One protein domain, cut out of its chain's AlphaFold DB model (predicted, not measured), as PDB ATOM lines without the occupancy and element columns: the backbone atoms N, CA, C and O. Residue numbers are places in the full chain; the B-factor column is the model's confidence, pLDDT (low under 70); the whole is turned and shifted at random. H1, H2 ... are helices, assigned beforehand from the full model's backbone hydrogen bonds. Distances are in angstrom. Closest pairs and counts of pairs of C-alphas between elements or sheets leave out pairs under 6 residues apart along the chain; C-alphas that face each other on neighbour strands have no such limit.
ATOM      1  N   GLY A 394      38.863  -8.408   9.564       94.12
ATOM      2  CA  GLY A 394      38.648  -8.651  10.995       94.12
ATOM      3  C   GLY A 394      37.388  -7.968  11.541       94.12
ATOM      4  O   GLY A 394      36.585  -8.605  12.217       94.12
ATOM      5  N   SER A 395      37.132  -6.710  11.152       94.75
ATOM      6  CA  SER A 395      35.932  -5.976  11.594       94.75
ATOM      7  C   SER A 395      34.629  -6.618  11.104       94.75
ATOM      8  O   SER A 395      33.636  -6.635  11.834       94.75
ATOM      9  N   TYR A 396      34.627  -7.177   9.887       94.94
ATOM     10  CA  TYR A 396      33.481  -7.920   9.363       94.94
ATOM     11  C   TYR A 396      33.218  -9.169  10.212       94.94
ATOM     12  O   TYR A 396      32.109  -9.330  10.724       94.94
ATOM     13  N   PHE A 397      34.238 -10.008  10.430       95.88
ATOM     14  CA  PHE A 397      34.093 -11.238  11.215       95.88
ATOM     15  C   PHE A 397      33.716 -10.961  12.672       95.88
ATOM     16  O   PHE A 397      32.925 -11.702  13.248       95.88
ATOM     17  N   TYR A 398      34.203  -9.863  13.251       96.19
ATOM     18  CA  TYR A 398      33.876  -9.481  14.621       96.19
ATOM     19  C   TYR A 398      32.400  -9.090  14.740       96.19
ATOM     20  O   TYR A 398      31.662  -9.659  15.544       96.19
ATOM     21  N   LYS A 399      31.914  -8.207  13.853       94.81
ATOM     22  CA  LYS A 399      30.482  -7.871  13.774       94.81
ATOM     23  C   LYS A 399      29.636  -9.117  13.529       94.81
ATOM     24  O   LYS A 399      28.588  -9.288  14.149       94.81
ATOM     25  N   ARG A 400      30.100 -10.017  12.660       94.19
ATOM     26  CA  ARG A 400      29.430 -11.285  12.386       94.19
ATOM     27  C   ARG A 400      29.321 -12.147  13.647       94.19
ATOM     28  O   ARG A 400      28.214 -12.592  13.954       94.19
ATOM     29  N   ALA A 401      30.400 -12.290  14.414       94.88
ATOM     30  CA  ALA A 401      30.447 -13.056  15.660       94.88
ATOM     31  C   ALA A 401      29.502 -12.517  16.745       94.88
ATOM     32  O   ALA A 401      28.967 -13.293  17.534       94.88
ATOM     33  N   LEU A 402      29.210 -11.215  16.741       94.56
ATOM     34  CA  LEU A 402      28.212 -10.621  17.637       94.56
ATOM     35  C   LEU A 402      26.758 -10.873  17.183       94.56
ATOM     36  O   LEU A 402      25.815 -10.750  17.968       94.56
ATOM     37  N   THR A 403      26.530 -11.259  15.923       91.31
ATOM     38  CA  THR A 403      25.177 -11.417  15.341       91.31
ATOM     39  C   THR A 403      24.701 -12.861  15.219       91.31
ATOM     40  O   THR A 403      23.510 -13.104  15.409       91.31
ATOM     41  N   VAL A 404      25.591 -13.831  15.008       90.81
ATOM     42  CA  VAL A 404      25.217 -15.255  14.906       90.81
ATOM     43  C   VAL A 404      24.863 -15.870  16.259       90.81
ATOM     44  O   VAL A 404      25.238 -15.331  17.301       90.81
ATOM     45  N   THR A 405      24.103 -16.967  16.238       90.50
ATOM     46  CA  THR A 405      23.725 -17.731  17.438       90.50
ATOM     47  C   THR A 405      24.920 -18.487  18.005       90.50
ATOM     48  O   THR A 405      25.250 -18.301  19.169       90.50
ATOM     49  N   ASP A 406      25.598 -19.285  17.180       90.88
ATOM     50  CA  ASP A 406      26.855 -19.940  17.538       90.88
ATOM     51  C   ASP A 406      28.002 -19.250  16.796       90.88
ATOM     52  O   ASP A 406      28.079 -19.294  15.568       90.88
ATOM     53  N   ASN A 407      28.850 -18.543  17.538       92.94
ATOM     54  CA  ASN A 407      29.953 -17.742  17.010       92.94
ATOM     55  C   ASN A 407      31.330 -18.374  17.262       92.94
ATOM     56  O   ASN A 407      32.335 -17.786  16.865       92.94
ATOM     57  N   ARG A 408      31.397 -19.555  17.889       90.94
ATOM     58  CA  ARG A 408      32.660 -20.165  18.341       90.94
ATOM     59  C   ARG A 408      33.622 -20.446  17.190       90.94
ATOM     60  O   ARG A 408      34.824 -20.241  17.310       90.94
ATOM     61  N   GLU A 409      33.089 -20.833  16.035       88.31
ATOM     62  CA  GLU A 409      33.872 -21.086  14.819       88.31
ATOM     63  C   GLU A 409      34.573 -19.818  14.280       88.31
ATOM     64  O   GLU A 409      35.578 -19.921  13.577       88.31
ATOM     65  N   LEU A 410      34.085 -18.618  14.623       93.69
ATOM     66  CA  LEU A 410      34.672 -17.340  14.199       93.69
ATOM     67  C   LEU A 410      35.848 -16.907  15.083       93.69
ATOM     68  O   LEU A 410      36.621 -16.042  14.678       93.69
ATOM     69  N   TYR A 411      36.026 -17.513  16.260       93.00
ATOM     70  CA  TYR A 411      37.107 -17.178  17.195       93.00
ATOM     71  C   TYR A 411      38.479 -17.435  16.570       93.00
ATOM     72  O   TYR A 411      39.322 -16.539  16.512       93.00
ATOM     73  N   GLY A 412      38.665 -18.633  16.006       90.12
ATOM     74  CA  GLY A 412      39.896 -18.996  15.304       90.12
ATOM     75  C   GLY A 412      40.137 -18.161  14.043       90.12
ATOM     76  O   GLY A 412      41.288 -17.872  13.716       90.12
ATOM     77  N   ILE A 413      39.071 -17.735  13.354       93.75
ATOM     78  CA  ILE A 413      39.158 -16.832  12.194       93.75
ATOM     79  C   ILE A 413      39.644 -15.447  12.634       93.75
ATOM     80  O   ILE A 413      40.568 -14.906  12.031       93.75
ATOM     81  N   LEU A 414      39.078 -14.886  13.707       95.19
ATOM     82  CA  LEU A 414      39.470 -13.583  14.251       95.19
ATOM     83  C   LEU A 414      40.925 -13.568  14.721       95.19
ATOM     84  O   LEU A 414      41.666 -12.647  14.373       95.19
ATOM     85  N   ALA A 415      41.350 -14.608  15.443       91.81
ATOM     86  CA  ALA A 415      42.738 -14.761  15.869       91.81
ATOM     87  C   ALA A 415      43.697 -14.775  14.665       91.81
ATOM     88  O   ALA A 415      44.684 -14.042  14.650       91.81
ATOM     89  N   GLN A 416      43.363 -15.524  13.608       90.25
ATOM     90  CA  GLN A 416      44.156 -15.573  12.371       90.25
ATOM     91  C   GLN A 416      44.082 -14.295  11.524       90.25
ATOM     92  O   GLN A 416      44.954 -14.067  10.689       90.25
ATOM     93  N   CYS A 417      43.076 -13.442  11.730       92.19
ATOM     94  CA  CYS A 417      43.044 -12.093  11.162       92.19
ATOM     95  C   CYS A 417      43.911 -11.101  11.961       92.19
ATOM     96  O   CYS A 417      43.974  -9.929  11.600       92.19
ATOM     97  N   GLY A 418      44.548 -11.528  13.058       91.44
ATOM     98  CA  GLY A 418      45.304 -10.644  13.944       91.44
ATOM     99  C   GLY A 418      44.422  -9.679  14.739       91.44
ATOM    100  O   GLY A 418      44.920  -8.653  15.205       91.44
ATOM    101  N   TRP A 419      43.125  -9.986  14.885       94.38
ATOM    102  CA  TRP A 419      42.180  -9.168  15.642       94.38
ATOM    103  C   TRP A 419      42.625  -9.029  17.103       94.38
ATOM    104  O   TRP A 419      43.253  -9.938  17.650       94.38
ATOM    105  N   LYS A 420      42.345  -7.875  17.719       91.25
ATOM    106  CA  LYS A 420      42.875  -7.509  19.046       91.25
ATOM    107  C   LYS A 420      41.815  -7.224  20.104       91.25
ATOM    108  O   LYS A 420      42.191  -7.057  21.252       91.25
ATOM    109  N   ASP A 421      40.539  -7.149  19.727       91.50
ATOM    110  CA  ASP A 421      39.442  -6.829  20.649       91.50
ATOM    111  C   ASP A 421      38.451  -7.993  20.715       91.50
ATOM    112  O   ASP A 421      37.597  -8.161  19.844       91.50
ATOM    113  N   PHE A 422      38.575  -8.837  21.735       92.00
ATOM    114  CA  PHE A 422      37.749 -10.047  21.863       92.00
ATOM    115  C   PHE A 422      36.565  -9.858  22.816       92.00
ATOM    116  O   PHE A 422      35.879 -10.824  23.163       92.00
ATOM    117  N   LYS A 423      36.287  -8.615  23.221       92.12
ATOM    118  CA  LYS A 423      35.161  -8.288  24.098       92.12
ATOM    119  C   LYS A 423      33.833  -8.619  23.429       92.12
ATOM    120  O   LYS A 423      33.666  -8.495  22.217       92.12
ATOM    121  N   GLY A 424      32.859  -9.013  24.231       93.75
ATOM    122  CA  GLY A 424      31.505  -9.343  23.815       93.75
ATOM    123  C   GLY A 424      31.349 -10.716  23.166       93.75
ATOM    124  O   GLY A 424      30.215 -11.121  22.924       93.75
ATOM    125  N   LEU A 425      32.424 -11.438  22.835       94.75
ATOM    126  CA  LEU A 425      32.320 -12.653  22.021       94.75
ATOM    127  C   LEU A 425      31.706 -13.825  22.793       94.75
ATOM    128  O   LEU A 425      30.687 -14.376  22.363       94.75
ATOM    129  N   ILE A 426      32.290 -14.178  23.938       95.06
ATOM    130  CA  ILE A 426      31.869 -15.337  24.733       95.06
ATOM    131  C   ILE A 426      30.554 -15.015  25.446       95.06
ATOM    132  O   ILE A 426      29.619 -15.814  25.421       95.06
ATOM    133  N   SER A 427      30.423 -13.812  25.998       95.31
ATOM    134  CA  SER A 427      29.183 -13.309  26.587       95.31
ATOM    135  C   SER A 427      28.018 -13.309  25.588       95.31
ATOM    136  O   SER A 427      26.913 -13.729  25.939       95.31
ATOM    137  N   THR A 428      28.246 -12.954  24.316       96.31
ATOM    138  CA  THR A 428      27.215 -13.069  23.267       96.31
ATOM    139  C   THR A 428      26.807 -14.518  23.011       96.31
ATOM    140  O   THR A 428      25.610 -14.785  22.879       96.31
ATOM    141  N   TYR A 429      27.761 -15.454  22.962       95.44
ATOM    142  CA  TYR A 429      27.454 -16.881  22.830       95.44
ATOM    143  C   TYR A 429      26.561 -17.359  23.977       95.44
ATOM    144  O   TYR A 429      25.506 -17.944  23.732       95.44
ATOM    145  N   VAL A 430      26.944 -17.053  25.219       94.75
ATOM    146  CA  VAL A 430      26.184 -17.421  26.423       94.75
ATOM    147  C   VAL A 430      24.774 -16.835  26.375       94.75
ATOM    148  O   VAL A 430      23.798 -17.555  26.574       94.75
ATOM    149  N   LYS A 431      24.647 -15.551  26.025       94.44
ATOM    150  CA  LYS A 431      23.357 -14.858  25.913       94.44
ATOM    151  C   LYS A 431      22.409 -15.511  24.906       94.44
ATOM    152  O   LYS A 431      21.203 -15.534  25.132       94.44
ATOM    153  N   LYS A 432      22.933 -15.998  23.779       94.31
ATOM    154  CA  LYS A 432      22.126 -16.594  22.701       94.31
ATOM    155  C   LYS A 432      21.892 -18.090  22.860       94.31
ATOM    156  O   LYS A 432      20.985 -18.615  22.222       94.31
ATOM    157  N   ASN A 433      22.665 -18.755  23.717       93.62
ATOM    158  CA  ASN A 433      22.572 -20.190  23.973       93.62
ATOM    159  C   ASN A 433      22.396 -20.475  25.476       93.62
ATOM    160  O   ASN A 433      23.186 -21.229  26.050       93.62
ATOM    161  N   PRO A 434      21.361 -19.912  26.131       88.69
ATOM    162  CA  PRO A 434      21.198 -20.034  27.581       88.69
ATOM    163  C   PRO A 434      21.058 -21.496  28.040       88.69
ATOM    164  O   PRO A 434      21.532 -21.863  29.109       88.69
ATOM    165  N   ASN A 435      20.507 -22.366  27.189       88.44
ATOM    166  CA  ASN A 435      20.287 -23.785  27.485       88.44
ATOM    167  C   ASN A 435      21.486 -24.697  27.173       88.44
ATOM    168  O   ASN A 435      21.364 -25.916  27.270       88.44
ATOM    169  N   ALA A 436      22.643 -24.149  26.791       86.94
ATOM    170  CA  ALA A 436      23.817 -24.947  26.428       86.94
ATOM    171  C   ALA A 436      24.575 -25.543  27.633       86.94
ATOM    172  O   ALA A 436      25.626 -26.153  27.444       86.94
ATOM    173  N   GLY A 437      24.072 -25.369  28.862       84.12
ATOM    174  CA  GLY A 437      24.703 -25.908  30.071       84.12
ATOM    175  C   GLY A 437      26.071 -25.284  30.360       84.12
ATOM    176  O   GLY A 437      27.018 -26.000  30.684       84.12
ATOM    177  N   ILE A 438      26.174 -23.959  30.218       91.69
ATOM    178  CA  ILE A 438      27.428 -23.200  30.313       91.69
ATOM    179  C   ILE A 438      28.093 -23.399  31.681       91.69
ATOM    180  O   ILE A 438      27.504 -23.118  32.725       91.69
ATOM    181  N   SER A 439      29.343 -23.864  31.672       90.50
ATOM    182  CA  SER A 439      30.165 -24.052  32.873       90.50
ATOM    183  C   SER A 439      31.353 -23.091  32.897       90.50
ATOM    184  O   SER A 439      31.839 -22.671  31.841       90.50
ATOM    185  N   LEU A 440      31.874 -22.801  34.095       88.88
ATOM    186  CA  LEU A 440      33.091 -21.996  34.259       88.88
ATOM    187  C   LEU A 440      34.260 -22.565  33.445       88.88
ATOM    188  O   LEU A 440      34.928 -21.825  32.730       88.88
ATOM    189  N   TRP A 441      34.454 -23.887  33.494       87.94
ATOM    190  CA  TRP A 441      35.497 -24.565  32.724       87.94
ATOM    191  C   TRP A 441      35.348 -24.316  31.220       87.94
ATOM    192  O   TRP A 441      36.324 -23.982  30.556       87.94
ATOM    193  N   SER A 442      34.126 -24.417  30.679       88.38
ATOM    194  CA  SER A 442      33.887 -24.200  29.246       88.38
ATOM    195  C   SER A 442      34.208 -22.768  28.808       88.38
ATOM    196  O   SER A 442      34.776 -22.567  27.736       88.38
ATOM    197  N   VAL A 443      33.904 -21.782  29.656       91.38
ATOM    198  CA  VAL A 443      34.210 -20.367  29.415       91.38
ATOM    199  C   VAL A 443      35.713 -20.113  29.504       91.38
ATOM    200  O   VAL A 443      36.283 -19.526  28.587       91.38
ATOM    201  N   GLN A 444      36.378 -20.609  30.550       88.62
ATOM    202  CA  GLN A 444      37.831 -20.480  30.710       88.62
ATOM    203  C   GLN A 444      38.594 -21.157  29.567       88.62
ATOM    204  O   GLN A 444      39.554 -20.596  29.047       88.62
ATOM    205  N   HIS A 445      38.141 -22.333  29.131       87.62
ATOM    206  CA  HIS A 445      38.723 -23.030  27.991       87.62
ATOM    207  C   HIS A 445      38.640 -22.186  26.713       87.62
ATOM    208  O   HIS A 445      39.641 -22.049  26.017       87.62
ATOM    209  N   GLN A 446      37.491 -21.559  26.431       89.06
ATOM    210  CA  GLN A 446      37.346 -20.653  25.284       89.06
ATOM    211  C   GLN A 446      38.231 -19.406  25.409       89.06
ATOM    212  O   GLN A 446      38.897 -19.039  24.444       89.06
ATOM    213  N   MET A 447      38.293 -18.783  26.590       90.94
ATOM    214  CA  MET A 447      39.169 -17.630  26.842       90.94
ATOM    215  C   MET A 447      40.645 -17.971  26.628       90.94
ATOM    216  O   MET A 447      41.393 -17.154  26.103       90.94
ATOM    217  N   ASN A 448      41.071 -19.182  26.992       87.44
ATOM    218  CA  ASN A 448      42.453 -19.634  26.822       87.44
ATOM    219  C   ASN A 448      42.847 -19.881  25.360       87.44
ATOM    220  O   ASN A 448      44.032 -19.843  25.049       87.44
ATOM    221  N   GLN A 449      41.881 -20.096  24.466       83.94
ATOM    222  CA  GLN A 449      42.137 -20.212  23.027       83.94
ATOM    223  C   GLN A 449      42.255 -18.852  22.327       83.94
ATOM    224  O   GLN A 449      42.660 -18.788  21.165       83.94
ATOM    225  N   LEU A 450      41.879 -17.766  23.006       88.81
ATOM    226  CA  LEU A 450      41.875 -16.419  22.458       88.81
ATOM    227  C   LEU A 450      43.021 -15.589  23.058       88.81
ATOM    228  O   LEU A 450      43.275 -15.667  24.265       88.81
ATOM    229  N   PRO A 451      43.696 -14.744  22.260       89.44
ATOM    230  CA  PRO A 451      44.747 -13.858  22.749       89.44
ATOM    231  C   PRO A 451      44.145 -12.629  23.458       89.44
ATOM    232  O   PRO A 451      44.342 -11.497  23.023       89.44
ATOM    233  N   MET A 452      43.376 -12.869  24.525       91.38
ATOM    234  CA  MET A 452      42.701 -11.848  25.333       91.38
ATOM    235  C   MET A 452      43.629 -11.253  26.393       91.38
ATOM    236  O   MET A 452      44.400 -11.995  27.013       91.38
ATOM    237  N   THR A 453      43.491  -9.956  26.677       91.88
ATOM    238  CA  THR A 453      44.121  -9.348  27.864       91.88
ATOM    239  C   THR A 453      43.402  -9.765  29.148       91.88
ATOM    240  O   THR A 453      42.262 -10.236  29.122       91.88
ATOM    241  N   GLU A 454      44.055  -9.584  30.295       89.56
ATOM    242  CA  GLU A 454      43.446  -9.888  31.594       89.56
ATOM    243  C   GLU A 454      42.204  -9.021  31.851       89.56
ATOM    244  O   GLU A 454      41.169  -9.510  32.301       89.56
ATOM    245  N   GLU A 455      42.243  -7.746  31.461       89.75
ATOM    246  CA  GLU A 455      41.097  -6.843  31.579       89.75
ATOM    247  C   GLU A 455      39.915  -7.293  30.708       89.75
ATOM    248  O   GLU A 455      38.754  -7.179  31.118       89.75
ATOM    249  N   GLU A 456      40.182  -7.809  29.503       91.88
ATOM    250  CA  GLU A 456      39.148  -8.378  28.634       91.88
ATOM    251  C   GLU A 456      38.535  -9.635  29.247       91.88
ATOM    252  O   GLU A 456      37.309  -9.759  29.267       91.88
ATOM    253  N   ARG A 457      39.364 -10.534  29.794       92.31
ATOM    254  CA  ARG A 457      38.916 -11.758  30.480       92.31
ATOM    255  C   ARG A 457      38.000 -11.430  31.654       92.31
ATOM    256  O   ARG A 457      36.890 -11.955  31.727       92.31
ATOM    257  N   GLN A 458      38.414 -10.504  32.516       91.94
ATOM    258  CA  GLN A 458      37.617 -10.052  33.660       91.94
ATOM    259  C   GLN A 458      36.307  -9.390  33.228       91.94
ATOM    260  O   GLN A 458      35.263  -9.562  33.860       91.94
ATOM    261  N   THR A 459      36.333  -8.608  32.149       92.25
ATOM    262  CA  THR A 459      35.134  -7.942  31.622       92.25
ATOM    263  C   THR A 459      34.143  -8.948  31.045       92.25
ATOM    264  O   THR A 459      32.959  -8.883  31.373       92.25
ATOM    265  N   GLU A 460      34.615  -9.912  30.254       94.06
ATOM    266  CA  GLU A 460      33.782 -10.993  29.725       94.06
ATOM    267  C   GLU A 460      33.194 -11.852  30.845       94.06
ATOM    268  O   GLU A 460      31.996 -12.129  30.826       94.06
ATOM    269  N   LEU A 461      33.990 -12.226  31.853       93.81
ATOM    270  CA  LEU A 461      33.501 -13.003  32.994       93.81
ATOM    271  C   LEU A 461      32.413 -12.270  33.774       93.81
ATOM    272  O   LEU A 461      31.405 -12.886  34.115       93.81
ATOM    273  N   ARG A 462      32.567 -10.962  34.010       93.81
ATOM    274  CA  ARG A 462      31.531 -10.149  34.667       93.81
ATOM    275  C   ARG A 462      30.228 -10.125  33.875       93.81
ATOM    276  O   ARG A 462      29.159 -10.244  34.467       93.81
ATOM    277  N   GLU A 463      30.299  -9.990  32.553       95.38
ATOM    278  CA  GLU A 463      29.095  -9.967  31.719       95.38
ATOM    279  C   GLU A 463      28.435 -11.350  31.628       95.38
ATOM    280  O   GLU A 463      27.216 -11.457  31.745       95.38
ATOM    281  N   ILE A 464      29.218 -12.424  31.493       95.00
ATOM    282  CA  ILE A 464      28.709 -13.804  31.527       95.00
ATOM    283  C   ILE A 464      28.015 -14.082  32.860       95.00
ATOM    284  O   ILE A 464      26.898 -14.601  32.877       95.00
ATOM    285  N   ASP A 465      28.648 -13.700  33.969       94.12
ATOM    286  CA  ASP A 465      28.079 -13.885  35.297       94.12
ATOM    287  C   ASP A 465      26.772 -13.111  35.460       94.12
ATOM    288  O   ASP A 465      25.776 -13.666  35.920       94.12
ATOM    289  N   ARG A 466      26.731 -11.859  34.992       94.44
ATOM    290  CA  ARG A 466      25.512 -11.044  34.955       94.44
ATOM    291  C   ARG A 466      24.393 -11.713  34.156       94.44
ATOM    292  O   ARG A 466      23.254 -11.727  34.621       94.44
ATOM    293  N   ILE A 467      24.695 -12.247  32.970       94.44
ATOM    294  CA  ILE A 467      23.717 -12.940  32.118       94.44
ATOM    295  C   ILE A 467      23.156 -14.162  32.848       94.44
ATOM    296  O   ILE A 467      21.940 -14.301  32.965       94.44
ATOM    297  N   LEU A 468      24.027 -15.030  33.364       93.25
ATOM    298  CA  LEU A 468      23.629 -16.301  33.974       93.25
ATOM    299  C   LEU A 468      22.941 -16.105  35.327       93.25
ATOM    300  O   LEU A 468      21.966 -16.792  35.627       93.25
ATOM    301  N   CYS A 469      23.375 -15.123  36.116       91.88
ATOM    302  CA  CYS A 469      22.729 -14.768  37.376       91.88
ATOM    303  C   CYS A 469      21.382 -14.052  37.188       91.88
ATOM    304  O   CYS A 469      20.613 -13.980  38.147       91.88
ATOM    305  N   GLY A 470      21.064 -13.590  35.973       92.62
ATOM    306  CA  GLY A 470      19.718 -13.155  35.591       92.62
ATOM    307  C   GLY A 470      18.691 -14.294  35.569       92.62
ATOM    308  O   GLY A 470      17.494 -14.033  35.680       92.62
ATOM    309  N   PHE A 471      19.135 -15.553  35.475       92.19
ATOM    310  CA  PHE A 471      18.264 -16.725  35.550       92.19
ATOM    311  C   PHE A 471      18.069 -17.204  37.002       92.19
ATOM    312  O   PHE A 471      18.970 -17.055  37.846       92.19
ATOM    313  N   PRO A 472      16.918 -17.834  37.320       91.62
ATOM    314  CA  PRO A 472      16.654 -18.374  38.652       91.62
ATOM    315  C   PRO A 472      17.738 -19.357  39.108       91.62
ATOM    316  O   PRO A 472      18.224 -20.182  38.328       91.62
ATOM    317  N   LYS A 473      18.104 -19.308  40.393       87.75
ATOM    318  CA  LYS A 473      19.049 -20.268  40.981       87.75
ATOM    319  C   LYS A 473      18.500 -21.694  40.821       87.75
ATOM    320  O   LYS A 473      17.348 -21.950  41.151       87.75
ATOM    321  N   GLY A 474      19.323 -22.605  40.301       83.12
ATOM    322  CA  GLY A 474      18.935 -23.999  40.040       83.12
ATOM    323  C   GLY A 474      18.240 -24.257  38.693       83.12
ATOM    324  O   GLY A 474      17.985 -25.417  38.378       83.12
ATOM    325  N   SER A 475      17.978 -23.220  37.887       90.00
ATOM    326  CA  SER A 475      17.533 -23.374  36.490       90.00
ATOM    327  C   SER A 475      18.578 -24.101  35.640       90.00
ATOM    328  O   SER A 475      19.769 -24.055  35.949       90.00
ATOM    329  N   SER A 476      18.152 -24.765  34.565       87.56
ATOM    330  CA  SER A 476      19.031 -25.489  33.631       87.56
ATOM    331  C   SER A 476      20.201 -24.650  33.110       87.56
ATOM    332  O   SER A 476      21.311 -25.156  32.972       87.56
ATOM    333  N   GLU A 477      19.951 -23.370  32.876       90.12
ATOM    334  CA  GLU A 477      20.849 -22.366  32.324       90.12
ATOM    335  C   GLU A 477      21.985 -22.042  33.298       90.12
ATOM    336  O   GLU A 477      23.149 -21.943  32.915       90.12
ATOM    337  N   ARG A 478      21.645 -21.919  34.587       89.88
ATOM    338  CA  ARG A 478      22.560 -21.513  35.661       89.88
ATOM    339  C   ARG A 478      23.161 -22.692  36.428       89.88
ATOM    340  O   ARG A 478      24.177 -22.532  37.101       89.88
ATOM    341  N   ARG A 479      22.552 -23.879  36.342       89.12
ATOM    342  CA  ARG A 479      22.898 -25.061  37.152       89.12
ATOM    343  C   ARG A 479      24.373 -25.444  37.060       89.12
ATOM    344  O   ARG A 479      24.952 -25.816  38.073       89.12
ATOM    345  N   SER A 480      24.967 -25.344  35.872       88.69
ATOM    346  CA  SER A 480      26.385 -25.657  35.645       88.69
ATOM    347  C   SER A 480      27.336 -24.528  36.058       88.69
ATOM    348  O   SER A 480      28.508 -24.787  36.323       88.69
ATOM    349  N   TRP A 481      26.847 -23.286  36.110       91.19
ATOM    350  CA  TRP A 481      27.642 -22.102  36.434       91.19
ATOM    351  C   TRP A 481      27.916 -22.003  37.938       91.19
ATOM    352  O   TRP A 481      29.064 -21.881  38.354       91.19
ATOM    353  N   ASP A 482      26.873 -22.196  38.750       87.62
ATOM    354  CA  ASP A 482      26.935 -22.177  40.219       87.62
ATOM    355  C   ASP A 482      26.823 -23.595  40.808       87.62
ATOM    356  O   ASP A 482      26.134 -23.820  41.804       87.62
ATOM    357  N   ALA A 483      27.456 -24.578  40.160       85.62
ATOM    358  CA  ALA A 483      27.305 -25.990  40.519       85.62
ATOM    359  C   ALA A 483      27.762 -26.309  41.957       85.62
ATOM    360  O   ALA A 483      27.231 -27.229  42.580       85.62
ATOM    361  N   ASN A 484      28.747 -25.569  42.480       85.75
ATOM    362  CA  ASN A 484      29.231 -25.657  43.858       85.75
ATOM    363  C   ASN A 484      29.878 -24.329  44.309       85.75
ATOM    364  O   ASN A 484      30.151 -23.446  43.489       85.75
ATOM    365  N   ASP A 485      30.149 -24.203  45.613       85.56
ATOM    366  CA  ASP A 485      30.728 -22.992  46.216       85.56
ATOM    367  C   ASP A 485      32.117 -22.651  45.660       85.56
ATOM    368  O   ASP A 485      32.469 -21.477  45.540       85.56
ATOM    369  N   TYR A 486      32.890 -23.664  45.252       87.19
ATOM    370  CA  TYR A 486      34.183 -23.463  44.599       87.19
ATOM    371  C   TYR A 486      34.030 -22.730  43.263       87.19
ATOM    372  O   TYR A 486      34.710 -21.729  43.046       87.19
ATOM    373  N   CYS A 487      33.110 -23.165  42.393       83.81
ATOM    374  CA  CYS A 487      32.827 -22.481  41.130       83.81
ATOM    375  C   CYS A 487      32.428 -21.027  41.382       83.81
ATOM    376  O   CYS A 487      32.956 -20.125  40.737       83.81
ATOM    377  N   ARG A 488      31.552 -20.786  42.365       89.44
ATOM    378  CA  ARG A 488      31.095 -19.434  42.690       89.44
ATOM    379  C   ARG A 488      32.234 -18.526  43.155       89.44
ATOM    380  O   ARG A 488      32.328 -17.381  42.708       89.44
ATOM    381  N   LYS A 489      33.105 -19.041  44.027       87.19
ATOM    382  CA  LYS A 489      34.304 -18.343  44.501       87.19
ATOM    383  C   LYS A 489      35.265 -18.044  43.350       87.19
ATOM    384  O   LYS A 489      35.664 -16.896  43.189       87.19
ATOM    385  N   ALA A 490      35.551 -19.038  42.510       86.19
ATOM    386  CA  ALA A 490      36.439 -18.900  41.360       86.19
ATOM    387  C   ALA A 490      35.920 -17.881  40.331       86.19
ATOM    388  O   ALA A 490      36.710 -17.119  39.782       86.19
ATOM    389  N   ILE A 491      34.602 -17.815  40.093       88.38
ATOM    390  CA  ILE A 491      34.017 -16.779  39.227       88.38
ATOM    391  C   ILE A 491      34.214 -15.396  39.848       88.38
ATOM    392  O   ILE A 491      34.620 -14.481  39.143       88.38
ATOM    393  N   ASN A 492      33.953 -15.227  41.150       87.12
ATOM    394  CA  ASN A 492      34.104 -13.927  41.813       87.12
ATOM    395  C   ASN A 492      35.557 -13.432  41.762       87.12
ATOM    396  O   ASN A 492      35.792 -12.278  41.410       87.12
ATOM    397  N   GLU A 493      36.515 -14.318  42.050       86.62
ATOM    398  CA  GLU A 493      37.950 -14.033  41.956       86.62
ATOM    399  C   GLU A 493      38.350 -13.650  40.525       86.62
ATOM    400  O   GLU A 493      38.932 -12.589  40.309       86.62
ATOM    401  N   ALA A 494      37.967 -14.461  39.535       82.69
ATOM    402  CA  ALA A 494      38.310 -14.230  38.133       82.69
ATOM    403  C   ALA A 494      37.561 -13.037  37.503       82.69
ATOM    404  O   ALA A 494      37.996 -12.491  36.495       82.69
ATOM    405  N   ALA A 495      36.443 -12.606  38.088       81.06
ATOM    406  CA  ALA A 495      35.705 -11.408  37.698       81.06
ATOM    407  C   ALA A 495      36.223 -10.126  38.385       81.06
ATOM    408  O   ALA A 495      35.715  -9.038  38.103       81.06
ATOM    409  N   GLY A 496      37.191 -10.238  39.304       76.69
ATOM    410  CA  GLY A 496      37.684  -9.113  40.104       76.69
ATOM    411  C   GLY A 496      36.634  -8.544  41.065       76.69
ATOM    412  O   GLY A 496      36.693  -7.365  41.418       76.69
TER     413      GLY A 496
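This is residues 394 to 496 of the 501 residues of an uncharacterized protein of Clostridium bolteae CAG:59 (UniProt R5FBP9). The longest helix, H5, lies side by side with H3 in the middle, H4 beside H3; the hairpin H1-H2 packs on H3 by H1 at one end, H6 on H5 at the other. The 103 printed residues have six named helices, H1 to H6 in order, no named strand: all helix. The whole is compact, radius of gyration of the C-alphas 13.4 A, spans 38 by 25 by 17 A.

H5, residues 454 to 469, touches H3, residues 425 to 432, with residues 460 to 467 alone, the same way at a shallow tilt of 7 degrees; closest C-alphas Ser 427 and Ile 464, 5.0 A. H5 and H6, residues 485 to 494, form a hairpin; closest C-alphas Gln 458 and Ala 494, 6.2 A. H3 and H4, residues 440 to 448, form another; closest C-alphas Ile 426 and Val 443, 7.3 A. H1, residues 394 to 403, only just touches H3 with 3 pairs of C-alphas within 8 A; closest Leu 402 and Thr 428, 6.2 A. H1 and H2, residues 408 to 416, form a hairpin; closest C-alphas Gly 394 and Leu 414, 6.0 A. Every O i to N i+4 pair is within hydrogen-bond range except in H2, 3 of 5.

H5 measures 22.1 A. H1 begins at C-alpha 394 (38.648, -8.651, 10.995); H6 ends at C-alpha 494 (38.310, -14.230, 38.133).

The printed part has no cut. The link H5 to H6 is long, residues 470 to 484. No printed residue is under 70 in pLDDT.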